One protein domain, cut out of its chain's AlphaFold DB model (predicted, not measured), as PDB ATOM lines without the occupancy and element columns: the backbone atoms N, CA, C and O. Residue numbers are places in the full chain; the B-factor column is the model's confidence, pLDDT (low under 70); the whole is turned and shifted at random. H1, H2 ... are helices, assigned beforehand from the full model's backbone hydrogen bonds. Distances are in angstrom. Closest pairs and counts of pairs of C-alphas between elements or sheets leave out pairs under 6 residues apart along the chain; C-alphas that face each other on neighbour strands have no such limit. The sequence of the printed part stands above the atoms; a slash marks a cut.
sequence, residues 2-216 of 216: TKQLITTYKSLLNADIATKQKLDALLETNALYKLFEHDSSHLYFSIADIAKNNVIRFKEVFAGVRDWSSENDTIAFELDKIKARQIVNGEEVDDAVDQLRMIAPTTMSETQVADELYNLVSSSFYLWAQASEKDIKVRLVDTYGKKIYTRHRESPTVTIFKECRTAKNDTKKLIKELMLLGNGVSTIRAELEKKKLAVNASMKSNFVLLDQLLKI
ATOM      1  N   THR A   2     191.554 157.172 122.848       91.06
ATOM      2  CA  THR A   2     190.136 156.711 122.945       91.06
ATOM      3  C   THR A   2     189.439 157.078 124.264       91.06
ATOM      4  O   THR A   2     188.321 157.583 124.265       91.06
ATOM      5  N   LYS A   3     190.134 156.945 125.403       91.94
ATOM      6  CA  LYS A   3     189.627 157.397 126.716       91.94
ATOM      7  C   LYS A   3     189.303 158.895 126.754       91.94
ATOM      8  O   LYS A   3     188.322 159.297 127.377       91.94
ATOM      9  N   GLN A   4     190.108 159.720 126.084       94.50
ATOM     10  CA  GLN A   4     189.876 161.159 126.001       94.50
ATOM     11  C   GLN A   4     188.684 161.477 125.091       94.50
ATOM     12  O   GLN A   4     187.922 162.371 125.433       94.50
ATOM     13  N   LEU A   5     188.463 160.727 124.003       94.94
ATOM     14  CA  LEU A   5     187.249 160.849 123.181       94.94
ATOM     15  C   LEU A   5     185.986 160.576 124.007       94.94
ATOM     16  O   LEU A   5     185.083 161.407 124.019       94.94
ATOM     17  N   ILE A   6     185.960 159.472 124.764       95.94
ATOM     18  CA  ILE A   6     184.847 159.136 125.670       95.94
ATOM     19  C   ILE A   6     184.638 160.247 126.709       95.94
ATOM     20  O   ILE A   6     183.520 160.713 126.913       95.94
ATOM     21  N   THR A   7     185.720 160.708 127.344       97.19
ATOM     22  CA  THR A   7     185.662 161.772 128.360       97.19
ATOM     23  C   THR A   7     185.113 163.075 127.784       97.19
ATOM     24  O   THR A   7     184.206 163.669 128.359       97.19
ATOM     25  N   THR A   8     185.621 163.508 126.628       97.88
ATOM     26  CA  THR A   8     185.153 164.728 125.964       97.88
ATOM     27  C   THR A   8     183.693 164.600 125.537       97.88
ATOM     28  O   THR A   8     182.936 165.546 125.746       97.88
ATOM     29  N   TYR A   9     183.266 163.440 125.023       98.19
ATOM     30  CA  TYR A   9     181.866 163.197 124.673       98.19
ATOM     31  C   TYR A   9     180.937 163.346 125.885       98.19
ATOM     32  O   TYR A   9     179.967 164.098 125.823       98.19
ATOM     33  N   LYS A  10     181.282 162.722 127.020       98.00
ATOM     34  CA  LYS A  10     180.531 162.867 128.279       98.00
ATOM     35  C   LYS A  10     180.463 164.318 128.746       98.00
ATOM     36  O   LYS A  10     179.393 164.799 129.102       98.00
ATOM     37  N   SER A  11     181.586 165.034 128.721       98.19
ATOM     38  CA  SER A  11     181.628 166.440 129.134       98.19
ATOM     39  C   SER A  11     180.762 167.337 128.242       98.19
ATOM     40  O   SER A  11     180.112 168.247 128.752       98.19
ATOM     41  N   LEU A  12     180.710 167.069 126.932       98.12
ATOM     42  CA  LEU A  12     179.834 167.778 125.994       98.12
ATOM     43  C   LEU A  12     178.353 167.449 126.221       98.12
ATOM     44  O   LEU A  12     177.547 168.374 126.278       98.12
ATOM     45  N   LEU A  13     178.004 166.173 126.424       97.56
ATOM     46  CA  LEU A  13     176.638 165.762 126.773       97.56
ATOM     47  C   LEU A  13     176.166 166.399 128.083       97.56
ATOM     48  O   LEU A  13     175.053 166.906 128.155       97.56
ATOM     49  N   ASN A  14     177.020 166.433 129.106       97.00
ATOM     50  CA  ASN A  14     176.685 167.063 130.381       97.00
ATOM     51  C   ASN A  14     176.435 168.568 130.227       97.00
ATOM     52  O   ASN A  14     175.532 169.104 130.864       97.00
ATOM     53  N   ALA A  15     177.208 169.255 129.377       96.94
ATOM     54  CA  ALA A  15     176.963 170.662 129.072       96.94
ATOM     55  C   ALA A  15     175.640 170.859 128.313       96.94
ATOM     56  O   ALA A  15     174.872 171.751 128.670       96.94
ATOM     57  N   ASP A  16     175.341 170.020 127.319       97.62
ATOM     58  CA  ASP A  16     174.064 170.041 126.591       97.62
ATOM     59  C   ASP A  16     172.876 169.842 127.544       97.62
ATOM     60  O   ASP A  16     172.019 170.717 127.663       97.62
ATOM     61  N   ILE A  17     172.901 168.779 128.354       95.56
ATOM     62  CA  ILE A  17     171.868 168.488 129.359       95.56
ATOM     63  C   ILE A  17     171.701 169.655 130.337       95.56
ATOM     64  O   ILE A  17     170.580 170.109 130.557       95.56
ATOM     65  N   ALA A  18     172.794 170.179 130.899       93.56
ATOM     66  CA  ALA A  18     172.726 171.267 131.871       93.56
ATOM     67  C   ALA A  18     172.156 172.554 131.255       93.56
ATOM     68  O   ALA A  18     171.335 173.226 131.878       93.56
ATOM     69  N   THR A  19     172.551 172.900 130.025       93.12
ATOM     70  CA  THR A  19     172.014 174.079 129.322       93.12
ATOM     71  C   THR A  19     170.555 173.903 128.908       93.12
ATOM     72  O   THR A  19     169.793 174.869 128.955       93.12
ATOM     73  N   LYS A  20     170.130 172.677 128.586       91.44
ATOM     74  CA  LYS A  20     168.729 172.375 128.297       91.44
ATOM     75  C   LYS A  20     167.861 172.437 129.553       91.44
ATOM     76  O   LYS A  20     166.885 173.176 129.563       91.44
ATOM     77  N   GLN A  21     168.276 171.786 130.640       90.19
ATOM     78  CA  GLN A  21     167.606 171.882 131.946       90.19
ATOM     79  C   GLN A  21     167.516 173.330 132.433       90.19
ATOM     80  O   GLN A  21     166.515 173.745 133.012       90.19
ATOM     81  N   LYS A  22     168.562 174.118 132.168       87.88
ATOM     82  CA  LYS A  22     168.587 175.545 132.471       87.88
ATOM     83  C   LYS A  22     167.499 176.312 131.734       87.88
ATOM     84  O   LYS A  22     166.798 177.117 132.344       87.88
ATOM     85  N   LEU A  23     167.403 176.082 130.429       87.81
ATOM     86  CA  LEU A  23     166.386 176.683 129.586       87.81
ATOM     87  C   LEU A  23     164.984 176.253 130.032       87.81
ATOM     88  O   LEU A  23     164.117 177.102 130.201       87.81
ATOM     89  N   ASP A  24     164.782 174.967 130.303       85.94
ATOM     90  CA  ASP A  24     163.486 174.434 130.722       85.94
ATOM     91  C   ASP A  24     163.045 175.036 132.069       85.94
ATOM     92  O   ASP A  24     161.921 175.521 132.187       85.94
ATOM     93  N   ALA A  25     163.953 175.160 133.045       83.56
ATOM     94  CA  ALA A  25     163.668 175.818 134.323       83.56
ATOM     95  C   ALA A  25     163.293 177.306 134.163       83.56
ATOM     96  O   ALA A  25     162.425 177.820 134.873       83.56
ATOM     97  N   LEU A  26     163.931 178.018 133.229       81.88
ATOM     98  CA  LEU A  26     163.591 179.406 132.905       81.88
ATOM     99  C   LEU A  26     162.182 179.502 132.295       81.88
ATOM    100  O   LEU A  26     161.396 180.357 132.706       81.88
ATOM    101  N   LEU A  27     161.855 178.608 131.359       81.56
ATOM    102  CA  LEU A  27     160.534 178.545 130.731       81.56
ATOM    103  C   LEU A  27     159.440 178.181 131.738       81.56
ATOM    104  O   LEU A  27     158.340 178.721 131.668       81.56
ATOM    105  N   GLU A  28     159.723 177.300 132.696       80.50
ATOM    106  CA  GLU A  28     158.772 176.921 133.743       80.50
ATOM    107  C   GLU A  28     158.483 178.059 134.724       80.50
ATOM    108  O   GLU A  28     157.321 178.289 135.069       80.50
ATOM    109  N   THR A  29     159.525 178.777 135.152       75.56
ATOM    110  CA  THR A  29     159.448 179.752 136.253       75.56
ATOM    111  C   THR A  29     159.052 181.159 135.821       75.56
ATOM    112  O   THR A  29     158.629 181.953 136.664       75.56
ATOM    113  N   ASN A  30     159.146 181.493 134.532       73.38
ATOM    114  CA  ASN A  30     158.911 182.852 134.065       73.38
ATOM    115  C   ASN A  30     157.784 182.935 133.024       73.38
ATOM    116  O   ASN A  30     157.947 182.640 131.839       73.38
ATOM    117  N   ALA A  31     156.627 183.409 133.495       68.31
ATOM    118  CA  ALA A  31     155.412 183.580 132.703       68.31
ATOM    119  C   ALA A  31     155.582 184.524 131.498       68.31
ATOM    120  O   ALA A  31     154.809 184.424 130.549       68.31
ATOM    121  N   LEU A  32     156.583 185.415 131.504       66.19
ATOM    122  CA  LEU A  32     156.837 186.329 130.386       66.19
ATOM    123  C   LEU A  32     157.311 185.587 129.128       66.19
ATOM    124  O   LEU A  32     156.872 185.949 128.038       66.19
ATOM    125  N   TYR A  33     158.109 184.520 129.263       66.88
ATOM    126  CA  TYR A  33     158.533 183.717 128.106       66.88
ATOM    127  C   TYR A  33     157.368 182.958 127.483       66.88
ATOM    128  O   TYR A  33     157.232 182.941 126.268       66.88
ATOM    129  N   LYS A  34     156.466 182.410 128.308       63.44
ATOM    130  CA  LYS A  34     155.280 181.692 127.812       63.44
ATOM    131  C   LYS A  34     154.288 182.594 127.068       63.44
ATOM    132  O   LYS A  34     153.479 182.078 126.303       63.44
ATOM    133  N   LEU A  35     154.288 183.901 127.342       57.62
ATOM    134  CA  LEU A  35     153.229 184.819 126.910       57.62
ATOM    135  C   LEU A  35     153.666 185.869 125.878       57.62
ATOM    136  O   LEU A  35     152.821 186.298 125.095       57.62
ATOM    137  N   PHE A  36     154.927 186.321 125.879       53.50
ATOM    138  CA  PHE A  36     155.309 187.551 125.162       53.50
ATOM    139  C   PHE A  36     156.636 187.505 124.400       53.50
ATOM    140  O   PHE A  36     156.896 188.417 123.614       53.50
ATOM    141  N   GLU A  37     157.473 186.487 124.587       57.12
ATOM    142  CA  GLU A  37     158.707 186.341 123.812       57.12
ATOM    143  C   GLU A  37     158.535 185.229 122.772       57.12
ATOM    144  O   GLU A  37     158.097 184.129 123.094       57.12
ATOM    145  N   HIS A  38     158.878 185.497 121.506       57.41
ATOM    146  CA  HIS A  38     159.101 184.410 120.554       57.41
ATOM    147  C   HIS A  38     160.327 183.636 121.041       57.41
ATOM    148  O   HIS A  38     161.454 184.108 120.886       57.41
ATOM    149  N   ASP A  39     160.066 182.474 121.645       57.25
ATOM    150  CA  ASP A  39     160.988 181.611 122.397       57.25
ATOM    151  C   ASP A  39     162.452 181.685 121.918       57.25
ATOM    152  O   ASP A  39     163.361 181.958 122.692       57.25
ATOM    153  N   SER A  40     162.711 181.586 120.614       65.00
ATOM    154  CA  SER A  40     164.066 181.512 120.053       65.00
ATOM    155  C   SER A  40     164.991 182.727 120.247       65.00
ATOM    156  O   SER A  40     166.193 182.585 120.016       65.00
ATOM    157  N   SER A  41     164.505 183.920 120.623       70.31
ATOM    158  CA  SER A  41     165.372 185.113 120.732       70.31
ATOM    159  C   SER A  41     166.126 185.236 122.060       70.31
ATOM    160  O   SER A  41     167.068 186.029 122.153       70.31
ATOM    161  N   HIS A  42     165.740 184.482 123.095       78.00
ATOM    162  CA  HIS A  42     166.366 184.606 124.409       78.00
ATOM    163  C   HIS A  42     167.772 183.978 124.444       78.00
ATOM    164  O   HIS A  42     168.035 182.945 123.827       78.00
ATOM    165  N   LEU A  43     168.692 184.558 125.230       84.81
ATOM    166  CA  LEU A  43     170.092 184.112 125.261       84.81
ATOM    167  C   LEU A  43     170.244 182.630 125.637       84.81
ATOM    168  O   LEU A  43     171.147 181.970 125.130       84.81
ATOM    169  N   TYR A  44     169.367 182.101 126.497       87.56
ATOM    170  CA  TYR A  44     169.429 180.700 126.928       87.56
ATOM    171  C   TYR A  44     169.080 179.711 125.814       87.56
ATOM    172  O   TYR A  44     169.636 178.616 125.816       87.56
ATOM    173  N   PHE A  45     168.262 180.098 124.828       88.12
ATOM    174  CA  PHE A  45     168.066 179.283 123.626       88.12
ATOM    175  C   PHE A  45     169.352 179.199 122.818       88.12
ATOM    176  O   PHE A  45     169.771 178.109 122.449       88.12
ATOM    177  N   SER A  46     170.028 180.333 122.618       89.00
ATOM    178  CA  SER A  46     171.321 180.362 121.931       89.00
ATOM    179  C   SER A  46     172.375 179.525 122.666       89.00
ATOM    180  O   SER A  46     173.087 178.762 122.026       89.00
ATOM    181  N   ILE A  47     172.458 179.614 123.997       92.06
ATOM    182  CA  ILE A  47     173.395 178.804 124.793       92.06
ATOM    183  C   ILE A  47     173.098 177.302 124.650       92.06
ATOM    184  O   ILE A  47     174.031 176.531 124.419       92.06
ATOM    185  N   ALA A  48     171.830 176.894 124.764       93.56
ATOM    186  CA  ALA A  48     171.430 175.496 124.606       93.56
ATOM    187  C   ALA A  48     171.700 174.980 123.182       93.56
ATOM    188  O   ALA A  48     172.241 173.891 123.008       93.56
ATOM    189  N   ASP A  49     171.411 175.788 122.160       94.38
ATOM    190  CA  ASP A  49     171.683 175.436 120.765       94.38
ATOM    191  C   ASP A  49     173.187 175.270 120.493       94.38
ATOM    192  O   ASP A  49     173.608 174.297 119.869       94.38
ATOM    193  N   ILE A  50     174.031 176.154 121.035       94.94
ATOM    194  CA  ILE A  50     175.493 176.025 120.930       94.94
ATOM    195  C   ILE A  50     175.980 174.730 121.600       94.94
ATOM    196  O   ILE A  50     176.833 174.039 121.040       94.94
ATOM    197  N   ALA A  51     175.462 174.388 122.783       97.12
ATOM    198  CA  ALA A  51     175.855 173.171 123.495       97.12
ATOM    199  C   ALA A  51     175.481 171.904 122.711       97.12
ATOM    200  O   ALA A  51     176.349 171.059 122.468       97.12
ATOM    201  N   LYS A  52     174.245 171.837 122.209       97.50
ATOM    202  CA  LYS A  52     173.773 170.781 121.307       97.50
ATOM    203  C   LYS A  52     174.640 170.670 120.052       97.50
ATOM    204  O   LYS A  52     175.069 169.577 119.680       97.50
ATOM    205  N   ASN A  53     174.946 171.797 119.411       96.75
ATOM    206  CA  ASN A  53     175.775 171.825 118.207       96.75
ATOM    207  C   ASN A  53     177.210 171.353 118.476       96.75
ATOM    208  O   ASN A  53     177.808 170.720 117.609       96.75
ATOM    209  N   ASN A  54     177.761 171.572 119.675       97.88
ATOM    210  CA  ASN A  54     179.061 171.002 120.037       97.88
ATOM    211  C   ASN A  54     179.020 169.469 120.129       97.88
ATOM    212  O   ASN A  54     179.972 168.816 119.706       97.88
ATOM    213  N   VAL A  55     177.926 168.881 120.633       97.88
ATOM    214  CA  VAL A  55     177.741 167.418 120.633       97.88
ATOM    215  C   VAL A  55     177.684 166.888 119.200       97.88
ATOM    216  O   VAL A  55     178.345 165.898 118.892       97.88
ATOM    217  N   ILE A  56     176.935 167.552 118.314       97.19
ATOM    218  CA  ILE A  56     176.825 167.170 116.895       97.19
ATOM    219  C   ILE A  56     178.198 167.224 116.215       97.19
ATOM    220  O   ILE A  56     178.646 166.215 115.676       97.19
ATOM    221  N   ARG A  57     178.916 168.345 116.337       96.00
ATOM    222  CA  ARG A  57     180.262 168.508 115.762       96.00
ATOM    223  C   ARG A  57     181.259 167.493 116.298       96.00
ATOM    224  O   ARG A  57     182.086 166.981 115.554       96.00
ATOM    225  N   PHE A  58     181.187 167.165 117.588       98.00
ATOM    226  CA  PHE A  58     182.012 166.096 118.140       98.00
ATOM    227  C   PHE A  58     181.726 164.760 117.451       98.00
ATOM    228  O   PHE A  58     182.669 164.047 117.115       98.00
ATOM    229  N   LYS A  59     180.451 164.418 117.225       97.50
ATOM    230  CA  LYS A  59     180.078 163.174 116.535       97.50
ATOM    231  C   LYS A  59     180.593 163.155 115.097       97.50
ATOM    232  O   LYS A  59     181.045 162.106 114.656       97.50
ATOM    233  N   GLU A  60     180.584 164.292 114.405       96.75
ATOM    234  CA  GLU A  60     181.153 164.435 113.058       96.75
ATOM    235  C   GLU A  60     182.673 164.231 113.055       96.75
ATOM    236  O   GLU A  60     183.176 163.401 112.301       96.75
ATOM    237  N   VAL A  61     183.401 164.904 113.959       96.00
ATOM    238  CA  VAL A  61     184.849 164.697 114.135       96.00
ATOM    239  C   VAL A  61     185.144 163.230 114.437       96.00
ATOM    240  O   VAL A  61     186.015 162.638 113.805       96.00
ATOM    241  N   PHE A  62     184.410 162.634 115.380       96.56
ATOM    242  CA  PHE A  62     184.564 161.233 115.757       96.56
ATOM    243  C   PHE A  62     184.312 160.298 114.570       96.56
ATOM    244  O   PHE A  62     185.138 159.427 114.321       96.56
ATOM    245  N   ALA A  63     183.229 160.497 113.813       95.88
ATOM    246  CA  ALA A  63     182.921 159.709 112.619       95.88
ATOM    247  C   ALA A  63     184.045 159.785 111.575       95.88
ATOM    248  O   ALA A  63     184.368 158.770 110.961       95.88
ATOM    249  N   GLY A  64     184.658 160.963 111.413       94.12
ATOM    250  CA  GLY A  64     185.773 161.186 110.493       94.12
ATOM    251  C   GLY A  64     187.063 160.463 110.884       94.12
ATOM    252  O   GLY A  64     187.775 159.985 110.006       94.12
ATOM    253  N   VAL A  65     187.360 160.354 112.185       93.44
ATOM    254  CA  VAL A  65     188.609 159.736 112.681       93.44
ATOM    255  C   VAL A  65     188.449 158.301 113.175       93.44
ATOM    256  O   VAL A  65     189.446 157.659 113.486       93.44
ATOM    257  N   ARG A  66     187.217 157.790 113.280       92.44
ATOM    258  CA  ARG A  66     186.885 156.506 113.922       92.44
ATOM    259  C   ARG A  66     187.753 155.338 113.437       92.44
ATOM    260  O   ARG A  66     188.185 154.518 114.251       92.44
ATOM    261  N   ASP A  67     188.000 155.278 112.134       90.50
ATOM    262  CA  ASP A  67     188.747 154.187 111.501       90.50
ATOM    263  C   ASP A  67     190.206 154.557 111.199       90.50
ATOM    264  O   ASP A  67     190.933 153.774 110.590       90.50
ATOM    265  N   TRP A  68     190.666 155.734 111.631       89.12
ATOM    266  CA  TRP A  68     192.070 156.107 111.488       89.12
ATOM    267  C   TRP A  68     192.914 155.346 112.511       89.12
ATOM    268  O   TRP A  68     192.503 155.115 113.653       89.12
ATOM    269  N   SER A  69     194.104 154.937 112.079       76.31
ATOM    270  CA  SER A  69     195.038 154.166 112.893       76.31
ATOM    271  C   SER A  69     195.964 155.091 113.677       76.31
ATOM    272  O   SER A  69     196.525 156.035 113.117       76.31
ATOM    273  N   SER A  70     196.177 154.784 114.958       66.00
ATOM    274  CA  SER A  70     197.372 155.240 115.671       66.00
ATOM    275  C   SER A  70     198.244 154.032 115.988       66.00
ATOM    276  O   SER A  70     197.904 153.256 116.881       66.00
ATOM    277  N   GLU A  71     199.351 153.897 115.260       64.62
ATOM    278  CA  GLU A  71     200.477 152.967 115.460       64.62
ATOM    279  C   GLU A  71     200.174 151.454 115.489       64.62
ATOM    280  O   GLU A  71     201.004 150.709 114.985       64.62
ATOM    281  N   ASN A  72     199.028 150.972 115.992       65.31
ATOM    282  CA  ASN A  72     198.675 149.545 116.045       65.31
ATOM    283  C   ASN A  72     197.165 149.237 115.960       65.31
ATOM    284  O   ASN A  72     196.818 148.157 115.501       65.31
ATOM    285  N   ASP A  73     196.271 150.150 116.366       83.38
ATOM    286  CA  ASP A  73     194.823 149.894 116.444       83.38
ATOM    287  C   ASP A  73     193.996 151.121 116.010       83.38
ATOM    288  O   ASP A  73     194.455 152.266 116.099       83.38
ATOM    289  N   THR A  74     192.760 150.890 115.553       89.31
ATOM    290  CA  THR A  74     191.792 151.962 115.262       89.31
ATOM    291  C   THR A  74     191.012 152.360 116.515       89.31
ATOM    292  O   THR A  74     190.857 151.577 117.458       89.31
ATOM    293  N   ILE A  75     190.450 153.574 116.521       90.75
ATOM    294  CA  ILE A  75     189.569 154.028 117.611       90.75
ATOM    295  C   ILE A  75     188.365 153.089 117.763       90.75
ATOM    296  O   ILE A  75     187.985 152.766 118.891       90.75
ATOM    297  N   ALA A  76     187.790 152.623 116.648       92.12
ATOM    298  CA  ALA A  76     186.699 151.650 116.652       92.12
ATOM    299  C   ALA A  76     187.072 150.359 117.396       92.12
ATOM    300  O   ALA A  76     186.335 149.920 118.280       92.12
ATOM    301  N   PHE A  77     188.239 149.791 117.090       92.62
ATOM    302  CA  PHE A  77     188.697 148.557 117.719       92.62
ATOM    303  C   PHE A  77     188.959 148.735 119.219       92.62
ATOM    304  O   PHE A  77     188.585 147.886 120.029       92.62
ATOM    305  N   GLU A  78     189.519 149.877 119.623       92.19
ATOM    306  CA  GLU A  78     189.698 150.204 121.040       92.19
ATOM    307  C   GLU A  78     188.363 150.331 121.793       92.19
ATOM    308  O   GLU A  78     188.264 149.897 122.943       92.19
ATOM    309  N   LEU A  79     187.313 150.871 121.165       93.19
ATOM    310  CA  LEU A  79     185.974 150.910 121.767       93.19
ATOM    311  C   LEU A  79     185.371 149.511 121.929       93.19
ATOM    312  O   LEU A  79     184.764 149.225 122.964       93.19
ATOM    313  N   ASP A  80     185.573 148.626 120.953       93.06
ATOM    314  CA  ASP A  80     185.123 147.235 121.046       93.06
ATOM    315  C   ASP A  80     185.860 146.468 122.152       93.06
ATOM    316  O   ASP A  80     185.223 145.735 122.911       93.06
ATOM    317  N   LYS A  81     187.169 146.701 122.338       92.62
ATOM    318  CA  LYS A  81     187.918 146.148 123.481       92.62
ATOM    319  C   LYS A  81     187.357 146.619 124.819       92.62
ATOM    320  O   LYS A  81     187.254 145.815 125.746       92.62
ATOM    321  N   ILE A  82     187.017 147.904 124.942       92.06
ATOM    322  CA  ILE A  82     186.422 148.451 126.169       92.06
ATOM    323  C   ILE A  82     185.090 147.750 126.452       92.06
ATOM    324  O   ILE A  82     184.906 147.240 127.556       92.06
ATOM    325  N   LYS A  83     184.206 147.632 125.454       92.62
ATOM    326  CA  LYS A  83     182.919 146.952 125.641       92.62
ATOM    327  C   LYS A  83     183.082 145.473 125.993       92.62
ATOM    328  O   LYS A  83     182.396 144.976 126.882       92.62
ATOM    329  N   ALA A  84     183.993 144.771 125.321       92.25
ATOM    330  CA  ALA A  84     184.265 143.366 125.604       92.25
ATOM    331  C   ALA A  84     184.726 143.166 127.056       92.25
ATOM    332  O   ALA A  84     184.243 142.258 127.729       92.25
ATOM    333  N   ARG A  85     185.594 144.049 127.567       91.69
ATOM    334  CA  ARG A  85     186.016 144.029 128.976       91.69
ATOM    335  C   ARG A  85     184.852 144.264 129.930       91.69
ATOM    336  O   ARG A  85     184.731 143.510 130.887       91.69
ATOM    337  N   GLN A  86     183.969 145.222 129.638       91.19
ATOM    338  CA  GLN A  86     182.790 145.469 130.475       91.19
ATOM    339  C   GLN A  86     181.899 144.231 130.598       91.19
ATOM    340  O   GLN A  86     181.456 143.896 131.692       91.19
ATOM    341  N   ILE A  87     181.692 143.514 129.488       89.88
ATOM    342  CA  ILE A  87     180.895 142.281 129.465       89.88
ATOM    343  C   ILE A  87     181.582 141.166 130.261       89.88
ATOM    344  O   ILE A  87     180.942 140.526 131.089       89.88
ATOM    345  N   VAL A  88     182.875 140.930 130.018       93.88
ATOM    346  CA  VAL A  88     183.625 139.831 130.652       93.88
ATOM    347  C   VAL A  88     183.777 140.045 132.158       93.88
ATOM    348  O   VAL A  88     183.654 139.094 132.925       93.88
ATOM    349  N   ASN A  89     184.024 141.284 132.582       93.31
ATOM    350  CA  ASN A  89     184.277 141.621 133.981       93.31
ATOM    351  C   ASN A  89     183.002 141.978 134.763       93.31
ATOM    352  O   ASN A  89     183.084 142.196 135.970       93.31
ATOM    353  N   GLY A  90     181.842 142.072 134.102       87.19
ATOM    354  CA  GLY A  90     180.602 142.540 134.727       87.19
ATOM    355  C   GLY A  90     180.679 143.990 135.223       87.19
ATOM    356  O   GLY A  90     180.089 144.316 136.251       87.19
ATOM    357  N   GLU A  91     181.439 144.845 134.534       90.00
ATOM    358  CA  GLU A  91     181.545 146.271 134.870       90.00
ATOM    359  C   GLU A  91     180.262 147.020 134.475       90.00
ATOM    360  O   GLU A  91     179.513 146.591 133.595       90.00
ATOM    361  N   GLU A  92     180.021 148.169 135.114       88.69
ATOM    362  CA  GLU A  92     178.894 149.039 134.776       88.69
ATOM    363  C   GLU A  92     178.934 149.445 133.294       88.69
ATOM    364  O   GLU A  92     179.991 149.771 132.735       88.69
ATOM    365  N   VAL A  93     177.763 149.411 132.653       86.56
ATOM    366  CA  VAL A  93     177.611 149.799 131.252       86.56
ATOM    367  C   VAL A  93     177.886 151.291 131.115       86.56
ATOM    368  O   VAL A  93     177.267 152.122 131.769       86.56
ATOM    369  N   ASP A  94     178.820 151.628 130.229       90.69
ATOM    370  CA  ASP A  94     179.116 153.015 129.897       90.69
ATOM    371  C   ASP A  94     178.322 153.422 128.652       90.69
ATOM    372  O   ASP A  94     178.751 153.170 127.523       90.69
ATOM    373  N   ASP A  95     177.175 154.074 128.854       92.06
ATOM    374  CA  ASP A  95     176.290 154.531 127.772       92.06
ATOM    375  C   ASP A  95     177.019 155.393 126.732       92.06
ATOM    376  O   ASP A  95     176.680 155.378 125.547       92.06
ATOM    377  N   ALA A  96     178.050 156.137 127.147       93.69
ATOM    378  CA  ALA A  96     178.845 156.937 126.225       93.69
ATOM    379  C   ALA A  96     179.638 156.050 125.257       93.69
ATOM    380  O   ALA A  96     179.739 156.380 124.078       93.69
ATOM    381  N   VAL A  97     180.178 154.921 125.727       94.19
ATOM    382  CA  VAL A  97     180.889 153.955 124.875       94.19
ATOM    383  C   VAL A  97     179.930 153.358 123.853       94.19
ATOM    384  O   VAL A  97     180.254 153.326 122.667       94.19
ATOM    385  N   ASP A  98     178.736 152.947 124.279       93.44
ATOM    386  CA  ASP A  98     177.746 152.361 123.374       93.44
ATOM    387  C   ASP A  98     177.275 153.363 122.315       93.44
ATOM    388  O   ASP A  98     177.268 153.045 121.125       93.44
ATOM    389  N   GLN A  99     176.989 154.607 122.709       94.94
ATOM    390  CA  GLN A  99     176.621 155.660 121.762       94.94
ATOM    391  C   GLN A  99     177.729 155.951 120.746       94.94
ATOM    392  O   GLN A  99     177.432 156.124 119.565       94.94
ATOM    393  N   LEU A 100     178.999 155.981 121.166       95.94
ATOM    394  CA  LEU A 100     180.121 156.192 120.246       95.94
ATOM    395  C   LEU A 100     180.284 155.026 119.267       95.94
ATOM    396  O   LEU A 100     180.529 155.252 118.083       95.94
ATOM    397  N   ARG A 101     180.089 153.782 119.719       94.88
ATOM    398  CA  ARG A 101     180.152 152.591 118.850       94.88
ATOM    399  C   ARG A 101     179.079 152.599 117.757       94.88
ATOM    400  O   ARG A 101     179.330 152.098 116.658       94.88
ATOM    401  N   MET A 102     177.920 153.201 118.031       94.75
ATOM    402  CA  MET A 102     176.813 153.327 117.075       94.75
ATOM    403  C   MET A 102     177.037 154.385 115.983       94.75
ATOM    404  O   MET A 102     176.318 154.376 114.985       94.75
ATOM    405  N   ILE A 103     178.003 155.296 116.132       95.00
ATOM    406  CA  ILE A 103     178.263 156.340 115.131       95.00
ATOM    407  C   ILE A 103     178.962 155.723 113.922       95.00
ATOM    408  O   ILE A 103     180.129 155.352 114.018       95.00
ATOM    409  N   ALA A 104     178.279 155.632 112.782       92.94
ATOM    410  CA  ALA A 104     178.881 155.137 111.547       92.94
ATOM    411  C   ALA A 104     180.109 155.982 111.140       92.94
ATOM    412  O   ALA A 104     180.073 157.207 111.296       92.94
ATOM    413  N   PRO A 105     181.191 155.357 110.641       93.06
ATOM    414  CA  PRO A 105     182.337 156.095 110.130       93.06
ATOM    415  C   PRO A 105     181.947 156.896 108.884       93.06
ATOM    416  O   PRO A 105     181.143 156.448 108.064       93.06
ATOM    417  N   THR A 106     182.560 158.065 108.729       93.94
ATOM    418  CA  THR A 106     182.376 158.938 107.567       93.94
ATOM    419  C   THR A 106     183.729 159.178 106.923       93.94
ATOM    420  O   THR A 106     184.693 159.526 107.599       93.94
ATOM    421  N   THR A 107     183.815 159.033 105.602       91.31
ATOM    422  CA  THR A 107     185.040 159.379 104.876       91.31
ATOM    423  C   THR A 107     185.245 160.893 104.909       91.31
ATOM    424  O   THR A 107     184.504 161.638 104.272       91.31
ATOM    425  N   MET A 108     186.258 161.343 105.647       93.25
ATOM    426  CA  MET A 108     186.689 162.740 105.717       93.25
ATOM    427  C   MET A 108     188.194 162.827 105.463       93.25
ATOM    428  O   MET A 108     188.943 161.926 105.839       93.25
ATOM    429  N   SER A 109     188.644 163.911 104.833       92.38
ATOM    430  CA  SER A 109     190.072 164.226 104.725       92.38
ATOM    431  C   SER A 109     190.622 164.809 106.030       92.38
ATOM    432  O   SER A 109     189.872 165.332 106.861       92.38
ATOM    433  N   GLU A 110     191.949 164.805 106.186       92.12
ATOM    434  CA  GLU A 110     192.639 165.465 107.299       92.12
ATOM    435  C   GLU A 110     192.250 166.939 107.427       92.12
ATOM    436  O   GLU A 110     192.048 167.428 108.539       92.12
ATOM    437  N   THR A 111     192.072 167.637 106.302       92.69
ATOM    438  CA  THR A 111     191.662 169.046 106.287       92.69
ATOM    439  C   THR A 111     190.241 169.220 106.823       92.69
ATOM    440  O   THR A 111     190.006 170.096 107.652       92.69
ATOM    441  N   GLN A 112     189.297 168.366 106.408       93.38
ATOM    442  CA  GLN A 112     187.908 168.439 106.874       93.38
ATOM    443  C   GLN A 112     187.801 168.160 108.377       93.38
ATOM    444  O   GLN A 112     187.103 168.875 109.094       93.38
ATOM    445  N   VAL A 113     188.529 167.155 108.874       93.69
ATOM    446  CA  VAL A 113     188.570 166.852 110.312       93.69
ATOM    447  C   VAL A 113     189.227 167.990 111.095       93.69
ATOM    448  O   VAL A 113     188.719 168.377 112.148       93.69
ATOM    449  N   ALA A 114     190.327 168.558 110.593       92.31
ATOM    450  CA  ALA A 114     190.987 169.703 111.217       92.31
ATOM    451  C   ALA A 114     190.056 170.925 111.310       92.31
ATOM    452  O   ALA A 114     190.035 171.611 112.337       92.31
ATOM    453  N   ASP A 115     189.258 171.175 110.271       91.62
ATOM    454  CA  ASP A 115     188.275 172.254 110.249       91.62
ATOM    455  C   ASP A 115     187.163 172.047 111.279       91.62
ATOM    456  O   ASP A 115     186.896 172.961 112.068       91.62
ATOM    457  N   GLU A 116     186.563 170.857 111.333       93.62
ATOM    458  CA  GLU A 116     185.515 170.567 112.313       93.62
ATOM    459  C   GLU A 116     186.038 170.561 113.749       93.62
ATOM    460  O   GLU A 116     185.402 171.111 114.652       93.62
ATOM    461  N   LEU A 117     187.249 170.049 113.971       92.56
ATOM    462  CA  LEU A 117     187.893 170.088 115.280       92.56
ATOM    463  C   LEU A 117     188.185 171.530 115.724       92.56
ATOM    464  O   LEU A 117     187.954 171.882 116.883       92.56
ATOM    465  N   TYR A 118     188.637 172.392 114.808       91.19
ATOM    466  CA  TYR A 118     188.809 173.818 115.084       91.19
ATOM    467  C   TYR A 118     187.482 174.503 115.432       91.19
ATOM    468  O   TYR A 118     187.419 175.283 116.391       91.19
ATOM    469  N   ASN A 119     186.418 174.208 114.682       92.00
ATOM    470  CA  ASN A 119     185.086 174.761 114.922       92.00
ATOM    471  C   ASN A 119     184.537 174.309 116.280       92.00
ATOM    472  O   ASN A 119     184.044 175.139 117.047       92.00
ATOM    473  N   LEU A 120     184.694 173.027 116.622       95.19
ATOM    474  CA  LEU A 120     184.311 172.466 117.916       95.19
ATOM    475  C   LEU A 120     185.040 173.156 119.074       95.19
ATOM    476  O   LEU A 120     184.409 173.541 120.063       95.19
ATOM    477  N   VAL A 121     186.358 173.358 118.959       92.38
ATOM    478  CA  VAL A 121     187.133 174.084 119.976       92.38
ATOM    479  C   VAL A 121     186.635 175.521 120.099       92.38
ATOM    480  O   VAL A 121     186.328 175.968 121.204       92.38
ATOM    481  N   SER A 122     186.528 176.240 118.982       91.25
ATOM    482  CA  SER A 122     186.099 177.643 118.960       91.25
ATOM    483  C   SER A 122     184.725 177.816 119.607       91.25
ATOM    484  O   SER A 122     184.543 178.660 120.486       91.25
ATOM    485  N   SER A 123     183.782 176.954 119.234       93.81
ATOM    486  CA  SER A 123     182.419 176.948 119.758       93.81
ATOM    487  C   SER A 123     182.366 176.568 121.243       93.81
ATOM    488  O   SER A 123     181.645 177.191 122.018       93.81
ATOM    489  N   SER A 124     183.198 175.626 121.702       94.12
ATOM    490  CA  SER A 124     183.295 175.271 123.129       94.12
ATOM    491  C   SER A 124     183.859 176.412 123.987       94.12
ATOM    492  O   SER A 124     183.420 176.623 125.120       94.12
ATOM    493  N   PHE A 125     184.824 177.174 123.462       92.94
ATOM    494  CA  PHE A 125     185.335 178.382 124.120       92.94
ATOM    495  C   PHE A 125     184.275 179.477 124.187       92.94
ATOM    496  O   PHE A 125     184.107 180.091 125.243       92.94
ATOM    497  N   TYR A 126     183.553 179.690 123.087       91.75
ATOM    498  CA  TYR A 126     182.459 180.649 123.036       91.75
ATOM    499  C   TYR A 126     181.348 180.286 124.029       91.75
ATOM    500  O   TYR A 126     180.974 181.126 124.843       91.75
ATOM    501  N   LEU A 127     180.902 179.024 124.052       94.00
ATOM    502  CA  LEU A 127     179.904 178.523 125.002       94.00
ATOM    503  C   LEU A 127     180.305 178.799 126.452       94.00
ATOM    504  O   LEU A 127     179.520 179.345 127.221       94.00
ATOM    505  N   TRP A 128     181.538 178.450 126.828       93.75
ATOM    506  CA  TRP A 128     182.039 178.679 128.183       93.75
ATOM    507  C   TRP A 128     182.035 180.164 128.574       93.75
ATOM    508  O   TRP A 128     181.649 180.487 129.698       93.75
ATOM    509  N   ALA A 129     182.434 181.057 127.665       90.19
ATOM    510  CA  ALA A 129     182.381 182.496 127.912       90.19
ATOM    511  C   ALA A 129     180.932 182.978 128.101       90.19
ATOM    512  O   ALA A 129     180.636 183.685 129.057       90.19
ATOM    513  N   GLN A 130     180.008 182.528 127.246       89.44
ATOM    514  CA  GLN A 130     178.590 182.895 127.321       89.44
ATOM    515  C   GLN A 130     177.872 182.328 128.555       89.44
ATOM    516  O   GLN A 130     176.881 182.897 128.998       89.44
ATOM    517  N   ALA A 131     178.366 181.226 129.120       90.12
ATOM    518  CA  ALA A 131     177.788 180.563 130.286       90.12
ATOM    519  C   ALA A 131     178.152 181.222 131.633       90.12
ATOM    520  O   ALA A 131     177.723 180.746 132.687       90.12
ATOM    521  N   SER A 132     178.978 182.277 131.638       88.75
ATOM    522  CA  SER A 132     179.383 182.961 132.870       88.75
ATOM    523  C   SER A 132     178.253 183.844 133.414       88.75
ATOM    524  O   SER A 132     177.572 184.527 132.657       88.75
ATOM    525  N   GLU A 133     178.070 183.886 134.740       85.94
ATOM    526  CA  GLU A 133     177.030 184.735 135.354       85.94
ATOM    527  C   GLU A 133     177.215 186.215 134.986       85.94
ATOM    528  O   GLU A 133     176.243 186.933 134.752       85.94
ATOM    529  N   LYS A 134     178.472 186.665 134.893       87.81
ATOM    530  CA  LYS A 134     178.806 188.028 134.482       87.81
ATOM    531  C   LYS A 134     178.316 188.303 133.060       87.81
ATOM    532  O   LYS A 134     177.666 189.321 132.847       87.81
ATOM    533  N   ASP A 135     178.617 187.416 132.116       88.44
ATOM    534  CA  ASP A 135     178.287 187.602 130.699       88.44
ATOM    535  C   ASP A 135     176.782 187.453 130.445       88.44
ATOM    536  O   ASP A 135     176.198 188.275 129.739       88.44
ATOM    537  N   ILE A 136     176.124 186.497 131.108       87.81
ATOM    538  CA  ILE A 136     174.660 186.367 131.113       87.81
ATOM    539  C   ILE A 136     174.026 187.665 131.614       87.81
ATOM    540  O   ILE A 136     173.154 188.226 130.952       87.81
ATOM    541  N   LYS A 137     174.487 188.187 132.758       87.44
ATOM    542  CA  LYS A 137     173.965 189.436 133.321       87.44
ATOM    543  C   LYS A 137     174.160 190.612 132.370       87.44
ATOM    544  O   LYS A 137     173.224 191.385 132.193       87.44
ATOM    545  N   VAL A 138     175.353 190.764 131.791       89.19
ATOM    546  CA  VAL A 138     175.644 191.834 130.825       89.19
ATOM    547  C   VAL A 138     174.675 191.750 129.650       89.19
ATOM    548  O   VAL A 138     173.981 192.724 129.384       89.19
ATOM    549  N   ARG A 139     174.510 190.570 129.041       86.31
ATOM    550  CA  ARG A 139     173.590 190.384 127.911       86.31
ATOM    551  C   ARG A 139     172.133 190.660 128.272       86.31
ATOM    552  O   ARG A 139     171.454 191.346 127.523       86.31
ATOM    553  N   LEU A 140     171.655 190.187 129.423       86.06
ATOM    554  CA  LEU A 140     170.290 190.485 129.874       86.06
ATOM    555  C   LEU A 140     170.080 191.988 130.105       86.06
ATOM    556  O   LEU A 140     169.021 192.522 129.785       86.06
ATOM    557  N   VAL A 141     171.078 192.678 130.659       88.06
ATOM    558  CA  VAL A 141     171.030 194.133 130.849       88.06
ATOM    559  C   VAL A 141     171.056 194.868 129.512       88.06
ATOM    560  O   VAL A 141     170.323 195.845 129.369       88.06
ATOM    561  N   ASP A 142     171.853 194.410 128.551       87.94
ATOM    562  CA  ASP A 142     171.946 195.015 127.222       87.94
ATOM    563  C   ASP A 142     170.648 194.820 126.423       87.94
ATOM    564  O   ASP A 142     170.200 195.744 125.749       87.94
ATOM    565  N   THR A 143     170.005 193.653 126.536       84.38
ATOM    566  CA  THR A 143     168.756 193.339 125.824       84.38
ATOM    567  C   THR A 143     167.524 193.979 126.468       84.38
ATOM    568  O   THR A 143     166.705 194.565 125.765       84.38
ATOM    569  N   TYR A 144     167.377 193.892 127.794       83.19
ATOM    570  CA  TYR A 144     166.138 194.273 128.496       83.19
ATOM    571  C   TYR A 144     166.268 195.545 129.344       83.19
ATOM    572  O   TYR A 144     165.287 196.058 129.887       83.19
ATOM    573  N   GLY A 145     167.483 196.069 129.495       85.56
ATOM    574  CA  GLY A 145     167.774 197.225 130.333       85.56
ATOM    575  C   GLY A 145     167.947 196.890 131.820       85.56
ATOM    576  O   GLY A 145     167.384 195.945 132.381       85.56
ATOM    577  N   LYS A 146     168.699 197.753 132.517       86.12
ATOM    578  CA  LYS A 146     169.063 197.599 133.944       86.12
ATOM    579  C   LYS A 146     167.875 197.454 134.901       86.12
ATOM    580  O   LYS A 146     168.046 196.898 135.980       86.12
ATOM    581  N   LYS A 147     166.702 197.988 134.550       82.06
ATOM    582  CA  LYS A 147     165.514 197.970 135.420       82.06
ATOM    583  C   LYS A 147     164.731 196.658 135.347       82.06
ATOM    584  O   LYS A 147     164.016 196.349 136.293       82.06
ATOM    585  N   ILE A 148     164.841 195.920 134.240       80.00
ATOM    586  CA  ILE A 148     163.937 194.804 133.926       80.00
ATOM    587  C   ILE A 148     164.681 193.462 133.920       80.00
ATOM    588  O   ILE A 148     164.061 192.442 134.195       80.00
ATOM    589  N   TYR A 149     166.011 193.446 133.740       82.62
ATOM    590  CA  TYR A 149     166.801 192.206 133.628       82.62
ATOM    591  C   TYR A 149     166.592 191.195 134.773       82.62
ATOM    592  O   TYR A 149     166.682 189.993 134.549       82.62
ATOM    593  N   THR A 150     166.288 191.651 135.995       79.25
ATOM    594  CA  THR A 150     166.021 190.768 137.144       79.25
ATOM    595  C   THR A 150     164.790 189.891 136.945       79.25
ATOM    596  O   THR A 150     164.740 188.805 137.506       79.25
ATOM    597  N   ARG A 151     163.828 190.333 136.125       77.25
ATOM    598  CA  ARG A 151     162.649 189.552 135.730       77.25
ATOM    599  C   ARG A 151     162.944 188.536 134.631       77.25
ATOM    600  O   ARG A 151     162.128 187.654 134.445       77.25
ATOM    601  N   HIS A 152     164.067 188.657 133.922       77.56
ATOM    602  CA  HIS A 152     164.524 187.723 132.876       77.56
ATOM    603  C   HIS A 152     165.625 186.778 133.382       77.56
ATOM    604  O   HIS A 152     166.115 185.916 132.657       77.56
ATOM    605  N   ARG A 153     166.036 186.933 134.644       74.62
ATOM    606  CA  ARG A 153     166.914 185.984 135.322       74.62
ATOM    607  C   ARG A 153     166.056 184.854 135.884       74.62
ATOM    608  O   ARG A 153     165.029 185.126 136.503       74.62
ATOM    609  N   GLU A 154     166.472 183.604 135.712       70.44
ATOM    610  CA  GLU A 154     165.765 182.503 136.368       70.44
ATOM    611  C   GLU A 154     165.891 182.555 137.898       70.44
ATOM    612  O   GLU A 154     166.886 183.028 138.461       70.44
ATOM    613  N   SER A 155     164.891 181.984 138.564       67.19
ATOM    614  CA  SER A 155     164.877 181.781 140.005       67.19
ATOM    615  C   SER A 155     164.305 180.390 140.305       67.19
ATOM    616  O   SER A 155     163.151 180.155 139.952       67.19
ATOM    617  N   PRO A 156     165.054 179.475 140.959       64.31
ATOM    618  CA  PRO A 156     166.391 179.645 141.542       64.31
ATOM    619  C   PRO A 156     167.536 179.622 140.510       64.31
ATOM    620  O   PRO A 156     167.418 179.074 139.416       64.31
ATOM    621  N   THR A 157     168.691 180.201 140.868       70.62
ATOM    622  CA  THR A 157     169.875 180.225 139.990       70.62
ATOM    623  C   THR A 157     170.519 178.837 139.887       70.62
ATOM    624  O   THR A 157     171.203 178.385 140.798       70.62
ATOM    625  N   VAL A 158     170.356 178.184 138.737       66.62
ATOM    626  CA  VAL A 158     171.152 177.007 138.331       66.62
ATOM    627  C   VAL A 158     172.428 177.476 137.614       66.62
ATOM    628  O   VAL A 158     172.360 178.341 136.751       66.62
ATOM    629  N   THR A 159     173.615 176.957 137.909       80.94
ATOM    630  CA  THR A 159     174.826 177.392 137.178       80.94
ATOM    631  C   THR A 159     175.234 176.344 136.151       80.94
ATOM    632  O   THR A 159     175.350 175.179 136.491       80.94
ATOM    633  N   ILE A 160     175.436 176.766 134.900       90.31
ATOM    634  CA  ILE A 160     175.916 175.920 133.782       90.31
ATOM    635  C   ILE A 160     177.425 176.083 133.531       90.31
ATOM    636  O   ILE A 160     178.032 175.417 132.692       90.31
ATOM    637  N   PHE A 161     178.056 177.019 134.244       92.19
ATOM    638  CA  PHE A 161     179.429 177.444 133.994       92.19
ATOM    639  C   PHE A 161     180.450 176.320 134.201       92.19
ATOM    640  O   PHE A 161     181.436 176.237 133.464       92.19
ATOM    641  N   LYS A 162     180.240 175.461 135.206       94.94
ATOM    642  CA  LYS A 162     181.166 174.373 135.542       94.94
ATOM    643  C   LYS A 162     181.191 173.325 134.430       94.94
ATOM    644  O   LYS A 162     182.273 172.911 134.005       94.94
ATOM    645  N   GLU A 163     180.024 172.944 133.934       96.31
ATOM    646  CA  GLU A 163     179.825 171.953 132.880       96.31
ATOM    647  C   GLU A 163     180.407 172.479 131.564       96.31
ATOM    648  O   GLU A 163     181.268 171.825 130.972       96.31
ATOM    649  N   CYS A 164     180.087 173.721 131.178       96.19
ATOM    650  CA  CYS A 164     180.669 174.356 129.991       96.19
ATOM    651  C   CYS A 164     182.199 174.518 130.096       96.19
ATOM    652  O   CYS A 164     182.922 174.315 129.118       96.19
ATOM    653  N   ARG A 165     182.735 174.840 131.285       95.94
ATOM    654  CA  ARG A 165     184.190 174.923 131.509       95.94
ATOM    655  C   ARG A 165     184.865 173.560 131.367       95.94
ATOM    656  O   ARG A 165     185.965 173.487 130.816       95.94
ATOM    657  N   THR A 166     184.229 172.507 131.873       97.12
ATOM    658  CA  THR A 166     184.724 171.126 131.783       97.12
ATOM    659  C   THR A 166     184.740 170.667 130.329       97.12
ATOM    660  O   THR A 166     185.804 170.301 129.830       97.12
ATOM    661  N   ALA A 167     183.630 170.848 129.605       96.81
ATOM    662  CA  ALA A 167     183.526 170.610 128.165       96.81
ATOM    663  C   ALA A 167     184.634 171.315 127.366       96.81
ATOM    664  O   ALA A 167     185.340 170.685 126.575       96.81
ATOM    665  N   LYS A 168     184.867 172.607 127.627       95.88
ATOM    666  CA  LYS A 168     185.950 173.374 126.994       95.88
ATOM    667  C   LYS A 168     187.332 172.783 127.289       95.88
ATOM    668  O   LYS A 168     188.173 172.685 126.396       95.88
ATOM    669  N   ASN A 169     187.605 172.432 128.545       95.38
ATOM    670  CA  ASN A 169     188.906 171.897 128.942       95.38
ATOM    671  C   ASN A 169     189.173 170.517 128.329       95.38
ATOM    672  O   ASN A 169     190.289 170.277 127.873       95.38
ATOM    673  N   ASP A 170     188.176 169.637 128.281       96.94
ATOM    674  CA  ASP A 170     188.340 168.300 127.706       96.94
ATOM    675  C   ASP A 170     188.388 168.337 126.176       96.94
ATOM    676  O   ASP A 170     189.193 167.630 125.576       96.94
ATOM    677  N   THR A 171     187.657 169.250 125.533       95.75
ATOM    678  CA  THR A 171     187.817 169.527 124.093       95.75
ATOM    679  C   THR A 171     189.234 170.022 123.778       95.75
ATOM    680  O   THR A 171     189.865 169.571 122.823       95.75
ATOM    681  N   LYS A 172     189.799 170.888 124.634       92.69
ATOM    682  CA  LYS A 172     191.195 171.341 124.516       92.69
ATOM    683  C   LYS A 172     192.214 170.212 124.729       92.69
ATOM    684  O   LYS A 172     193.298 170.268 124.158       92.69
ATOM    685  N   LYS A 173     191.925 169.211 125.563       93.19
ATOM    686  CA  LYS A 173     192.793 168.026 125.692       93.19
ATOM    687  C   LYS A 173     192.670 167.125 124.467       93.19
ATOM    688  O   LYS A 173     193.687 166.678 123.954       93.19
ATOM    689  N   LEU A 174     191.444 166.920 123.983       92.75
ATOM    690  CA  LEU A 174     191.163 166.075 122.828       92.75
ATOM    691  C   LEU A 174     191.946 166.510 121.594       92.75
ATOM    692  O   LEU A 174     192.568 165.665 120.961       92.75
ATOM    693  N   ILE A 175     191.959 167.806 121.271       90.38
ATOM    694  CA  ILE A 175     192.684 168.268 120.082       90.38
ATOM    695  C   ILE A 175     194.155 167.846 120.102       90.38
ATOM    696  O   ILE A 175     194.658 167.435 119.066       90.38
ATOM    697  N   LYS A 176     194.820 167.859 121.266       87.56
ATOM    698  CA  LYS A 176     196.221 167.428 121.383       87.56
ATOM    699  C   LYS A 176     196.403 165.955 121.047       87.56
ATOM    700  O   LYS A 176     197.335 165.606 120.335       87.56
ATOM    701  N   GLU A 177     195.503 165.113 121.546       89.69
ATOM    702  CA  GLU A 177     195.522 163.670 121.289       89.69
ATOM    703  C   GLU A 177     195.290 163.361 119.806       89.69
ATOM    704  O   GLU A 177     195.842 162.395 119.295       89.69
ATOM    705  N   LEU A 178     194.504 164.190 119.109       90.75
ATOM    706  CA  LEU A 178     194.209 164.009 117.685       90.75
ATOM    707  C   LEU A 178     195.266 164.635 116.758       90.75
ATOM    708  O   LEU A 178     195.286 164.309 115.581       90.75
ATOM    709  N   MET A 179     196.161 165.507 117.235       88.12
ATOM    710  CA  MET A 179     197.085 166.263 116.366       88.12
ATOM    711  C   MET A 179     197.933 165.400 115.431       88.12
ATOM    712  O   MET A 179     198.221 165.822 114.312       88.12
ATOM    713  N   LEU A 180     198.365 164.236 115.914       86.88
ATOM    714  CA  LEU A 180     199.251 163.334 115.180       86.88
ATOM    715  C   LEU A 180     198.489 162.325 114.316       86.88
ATOM    716  O   LEU A 180     199.116 161.599 113.551       86.88
ATOM    717  N   LEU A 181     197.158 162.286 114.412       88.06
ATOM    718  CA  LEU A 181     196.355 161.433 113.554       88.06
ATOM    719  C   LEU A 181     196.369 161.936 112.108       88.06
ATOM    720  O   LEU A 181     196.322 163.141 111.839       88.06
ATOM    721  N   GLY A 182     196.363 160.976 111.192       83.12
ATOM    722  CA  GLY A 182     196.269 161.182 109.756       83.12
ATOM    723  C   GLY A 182     195.959 159.871 109.043       83.12
ATOM    724  O   GLY A 182     196.122 158.796 109.621       83.12
ATOM    725  N   ASN A 183     195.530 159.957 107.786       82.94
ATOM    726  CA  ASN A 183     195.209 158.802 106.947       82.94
ATOM    727  C   ASN A 183     196.248 158.621 105.820       82.94
ATOM    728  O   ASN A 183     195.934 158.202 104.708       82.94
ATOM    729  N   GLY A 184     197.506 158.973 106.106       76.62
ATOM    730  CA  GLY A 184     198.654 158.783 105.214       76.62
ATOM    731  C   GLY A 184     198.968 159.947 104.268       76.62
ATOM    732  O   GLY A 184     200.023 159.918 103.638       76.62
ATOM    733  N   VAL A 185     198.117 160.979 104.179       78.69
ATOM    734  CA  VAL A 185     198.361 162.157 103.319       78.69
ATOM    735  C   VAL A 185     198.954 163.318 104.112       78.69
ATOM    736  O   VAL A 185     199.840 164.027 103.632       78.69
ATOM    737  N   SER A 186     198.460 163.535 105.327       88.25
ATOM    738  CA  SER A 186     198.886 164.625 106.202       88.25
ATOM    739  C   SER A 186     198.623 164.249 107.661       88.25
ATOM    740  O   SER A 186     198.316 163.105 107.978       88.25
ATOM    741  N   THR A 187     198.735 165.220 108.558       90.44
ATOM    742  CA  THR A 187     198.253 165.103 109.937       90.44
ATOM    743  C   THR A 187     197.313 166.256 110.242       90.44
ATOM    744  O   THR A 187     197.416 167.328 109.638       90.44
ATOM    745  N   ILE A 188     196.440 166.078 111.232       90.56
ATOM    746  CA  ILE A 188     195.574 167.161 111.719       90.56
ATOM    747  C   ILE A 188     196.409 168.394 112.107       90.56
ATOM    748  O   ILE A 188     196.020 169.520 111.800       90.56
ATOM    749  N   ARG A 189     197.590 168.206 112.718       90.62
ATOM    750  CA  ARG A 189     198.521 169.306 113.024       90.62
ATOM    751  C   ARG A 189     198.936 170.074 111.771       90.62
ATOM    752  O   ARG A 189     198.800 171.295 111.752       90.62
ATOM    753  N   ALA A 190     199.414 169.381 110.740       90.44
ATOM    754  CA  ALA A 190     199.890 170.023 109.516       90.44
ATOM    755  C   ALA A 190     198.771 170.808 108.805       90.44
ATOM    756  O   ALA A 190     199.000 171.915 108.315       90.44
ATOM    757  N   GLU A 191     197.541 170.290 108.800       92.62
ATOM    758  CA  GLU A 191     196.387 171.000 108.233       92.62
ATOM    759  C   GLU A 191     196.003 172.248 109.049       92.62
ATOM    760  O   GLU A 191     195.750 173.315 108.482       92.62
ATOM    761  N   LEU A 192     196.049 172.170 110.383       89.25
ATOM    762  CA  LEU A 192     195.841 173.337 111.251       89.25
ATOM    763  C   LEU A 192     196.943 174.397 111.086       89.25
ATOM    764  O   LEU A 192     196.654 175.595 111.138       89.25
ATOM    765  N   GLU A 193     198.194 173.991 110.860       88.56
ATOM    766  CA  GLU A 193     199.310 174.903 110.574       88.56
ATOM    767  C   GLU A 193     199.126 175.631 109.239       88.56
ATOM    768  O   GLU A 193     199.252 176.859 109.193       88.56
ATOM    769  N   LYS A 194     198.733 174.914 108.175       88.25
ATOM    770  CA  LYS A 194     198.365 175.526 106.884       88.25
ATOM    771  C   LYS A 194     197.256 176.561 107.070       88.25
ATOM    772  O   LYS A 194     197.369 177.691 106.585       88.25
ATOM    773  N   LYS A 195     196.219 176.219 107.841       83.69
ATOM    774  CA  LYS A 195     195.115 177.135 108.161       83.69
ATOM    775  C   LYS A 195     195.591 178.362 108.939       83.69
ATOM    776  O   LYS A 195     195.172 179.477 108.634       83.69
ATOM    777  N   LYS A 196     196.497 178.197 109.906       81.38
ATOM    778  CA  LYS A 196     197.096 179.319 110.648       81.38
ATOM    779  C   LYS A 196     197.842 180.275 109.722       81.38
ATOM    780  O   LYS A 196     197.661 181.484 109.855       81.38
ATOM    781  N   LEU A 197     198.649 179.760 108.794       76.75
ATOM    782  CA  LEU A 197     199.378 180.584 107.827       76.75
ATOM    783  C   LEU A 197     198.415 181.382 106.933       76.75
ATOM    784  O   LEU A 197     198.606 182.586 106.758       76.75
ATOM    785  N   ALA A 198     197.334 180.751 106.465       75.81
ATOM    786  CA  ALA A 198     196.296 181.416 105.677       75.81
ATOM    787  C   ALA A 198     195.543 182.503 106.470       75.81
ATOM    788  O   ALA A 198     195.293 183.593 105.956       75.81
ATOM    789  N   VAL A 199     195.215 182.249 107.744       71.44
ATOM    790  CA  VAL A 199     194.536 183.232 108.610       71.44
ATOM    791  C   VAL A 199     195.459 184.399 108.975       71.44
ATOM    792  O   VAL A 199     194.988 185.537 109.013       71.44
ATOM    793  N   ASN A 200     196.755 184.155 109.197       63.12
ATOM    794  CA  ASN A 200     197.735 185.202 109.511       63.12
ATOM    795  C   ASN A 200     197.861 186.231 108.378       63.12
ATOM    796  O   ASN A 200     197.908 187.432 108.630       63.12
ATOM    797  N   ALA A 201     197.804 185.769 107.125       58.16
ATOM    798  CA  ALA A 201     197.767 186.643 105.955       58.16
ATOM    799  C   ALA A 201     196.505 187.534 105.894       58.16
ATOM    800  O   ALA A 201     196.487 188.519 105.163       58.16
ATOM    801  N   SER A 202     195.461 187.218 106.676       59.66
ATOM    802  CA  SER A 202     194.158 187.902 106.664       59.66
ATOM    803  C   SER A 202     193.855 188.790 107.890       59.66
ATOM    804  O   SER A 202     192.752 189.325 107.973       59.66
ATOM    805  N   MET A 203     194.792 188.962 108.840       53.12
ATOM    806  CA  MET A 203     194.651 189.812 110.047       53.12
ATOM    807  C   MET A 203     193.346 189.614 110.866       53.12
ATOM    808  O   MET A 203     192.720 190.580 111.302       53.12
ATOM    809  N   LYS A 204     192.908 188.368 111.117       56.44
ATOM    810  CA  LYS A 204     191.686 188.081 111.912       56.44
ATOM    811  C   LYS A 204     191.966 187.482 113.298       56.44
ATOM    812  O   LYS A 204     192.882 186.681 113.476       56.44
ATOM    813  N   SER A 205     191.095 187.806 114.263       54.91
ATOM    814  CA  SER A 205     191.079 187.343 115.671       54.91
ATOM    815  C   SER A 205     191.161 185.818 115.859       54.91
ATOM    816  O   SER A 205     191.648 185.347 116.887       54.91
ATOM    817  N   ASN A 206     190.777 185.046 114.841       60.09
ATOM    818  CA  ASN A 206     190.899 183.585 114.776       60.09
ATOM    819  C   ASN A 206     192.348 183.070 114.887       60.09
ATOM    820  O   ASN A 206     192.558 181.905 115.234       60.09
ATOM    821  N   PHE A 207     193.344 183.930 114.642       59.34
ATOM    822  CA  PHE A 207     194.764 183.600 114.751       59.34
ATOM    823  C   PHE A 207     195.193 183.249 116.183       59.34
ATOM    824  O   PHE A 207     195.957 182.305 116.376       59.34
ATOM    825  N   VAL A 208     194.673 183.954 117.199       70.12
ATOM    826  CA  VAL A 208     195.083 183.753 118.604       70.12
ATOM    827  C   VAL A 208     194.694 182.360 119.097       70.12
ATOM    828  O   VAL A 208     195.474 181.714 119.792       70.12
ATOM    829  N   LEU A 209     193.514 181.869 118.710       73.00
ATOM    830  CA  LEU A 209     193.074 180.530 119.090       73.00
ATOM    831  C   LEU A 209     193.901 179.449 118.383       73.00
ATOM    832  O   LEU A 209     194.349 178.520 119.042       73.00
ATOM    833  N   LEU A 210     194.164 179.584 117.078       74.06
ATOM    834  CA  LEU A 210     195.030 178.643 116.350       74.06
ATOM    835  C   LEU A 210     196.450 178.610 116.927       74.06
ATOM    836  O   LEU A 210     197.028 177.539 117.089       74.06
ATOM    837  N   ASP A 211     196.999 179.767 117.290       72.94
ATOM    838  CA  ASP A 211     198.308 179.864 117.931       72.94
ATOM    839  C   ASP A 211     198.319 179.203 119.318       72.94
ATOM    840  O   ASP A 211     199.246 178.466 119.645       72.94
ATOM    841  N   GLN A 212     197.257 179.386 120.108       75.94
ATOM    842  CA  GLN A 212     197.093 178.685 121.380       75.94
ATOM    843  C   GLN A 212     196.940 177.176 121.215       75.94
ATOM    844  O   GLN A 212     197.387 176.452 122.097       75.94
ATOM    845  N   LEU A 213     196.294 176.705 120.146       76.12
ATOM    846  CA  LEU A 213     196.105 175.279 119.891       76.12
ATOM    847  C   LEU A 213     197.402 174.615 119.438       76.12
ATOM    848  O   LEU A 213     197.682 173.519 119.895       76.12
ATOM    849  N   LEU A 214     198.205 175.279 118.605       77.19
ATOM    850  CA  LEU A 214     199.442 174.721 118.042       77.19
ATOM    851  C   LEU A 214     200.665 174.818 118.970       77.19
ATOM    852  O   LEU A 214     201.671 174.165 118.720       77.19
ATOM    853  N   LYS A 215     200.603 175.621 120.037       71.50
ATOM    854  CA  LYS A 215     201.675 175.756 121.045       71.50
ATOM    855  C   LYS A 215     201.664 174.669 122.131       71.50
ATOM    856  O   LYS A 215     202.422 174.785 123.093       71.50
ATOM    857  N   ILE A 216     200.782 173.674 122.031       53.53
ATOM    858  CA  ILE A 216     200.573 172.642 123.059       53.53
ATOM    859  C   ILE A 216     200.877 171.243 122.555       53.53
ATOM    860  O   ILE A 216     201.126 170.402 123.446       53.53
TER     861      ILE A 216
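What this domain is: This is residues 2 to 216 of the 216 residues of an uncharacterized protein of Limnohabitans sp. Rim28 (UniProt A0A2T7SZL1). Four long helices, H1, H3, H6 and H8, make an up-and-down bundle, with a helical hairpin on each of two opposite sides near one of its ends: H4 and H5 beside H1, H9 and H10 beside H6 and H8. The short H2 and the helix H7 lie toward the other end, where a long link leads from H7 back into H8. The printed part has 215 residues with ten named helices, H1 to H10 in order, and no named strand; its class is all helix. The whole is compact, with a radius of gyration of the C-alphas of 19.7 A, and its outline is flat, spanning 61 by 54 by 26 A.

Where its parts are: H1, residues 2 to 29, begins at C-alpha 2 at (190.136, 156.711, 122.945) and is the longest helix, 40.6 A from first to last C-alpha. H2 is residues 31 to 36, 8.5 A. H3, residues 43 to 65, is 33.1 A long and starts at C-alpha 43 at (170.092, 184.112, 125.261). H4, residues 75 to 89, measures 21.2 A, and H5, residues 95 to 101, measures 9.9 A. H6, residues 110 to 130, is 30.0 A long. H7 is residues 133 to 144, 16.0 A, and H8 is residues 161 to 178, 25.8 A. H9, residues 188 to 200, measures 18.3 A. H10, residues 206 to 214, measures 12.7 A and ends at C-alpha 214 at (199.442, 174.721, 118.042).

How they stand to each other: H1, H3, H6 and H8 form a bundle that is up and down, each helix running against the one before it in the chain. H1 touches H3 at a shallow tilt of 21 degrees, opposite ways; the closest C-alphas, of Asp 16 and Ala 51, are 4.8 A apart. H3 touches H6 at 24 degrees, closest at the C-alphas of Val 61 and Val 113, 5.8 A. H6 touches H8 at 20 degrees, closest at Trp 128 and Cys 164, C-alphas 4.9 A apart. H8 touches H1 at 24 degrees, closest at Ser 11 and Ala 167, C-alphas 4.7 A apart. H3 and H8 are near each other, while H1 and H6 are apart. H1 is the hub, touching four helices. With residues 6 to 10 alone it touches H5 at a steep tilt of 57 degrees, closest at the C-alphas of Ile 6 and Ala 96, 6.4 A. H4 and H5 are a hairpin, closest at Leu 79 and Val 97, C-alphas 6.7 A apart. H6 touches H9 with residues 110 to 115 alone, closest at the C-alphas of Ala 114 and Ile 188, 5.3 A. H9 and H10 are a hairpin at a shallow tilt of 31 degrees, closest at Lys 196 and Leu 210, C-alphas 6.1 A apart. H7 and H3 only just touch, with 3 pairs of C-alphas within 8 A, closest at Arg 139 and Leu 43, 7.7 A. H2 is close to but not clearly touching H1, with the C-alphas of Tyr 33 and Leu 27 6.1 A apart. In nine helices every O i to N i+4 pair is within hydrogen-bond range; in H8 13 of 14 are.

The domain as a whole: The two C-alphas farthest apart, of Asn 72 and Lys 147, are 61.8 A from each other. The printed part has no cut and ends at residue 216, the chain's last. The link from H7 to H8, residues 145 to 160, is long. In the link from H3 to H4, residues 69 to 70 pair with residues 73 to 74, antiparallel. The mean pLDDT of the printed part is 86.1; residues under 70 include 31 to 40 and 200 to 207.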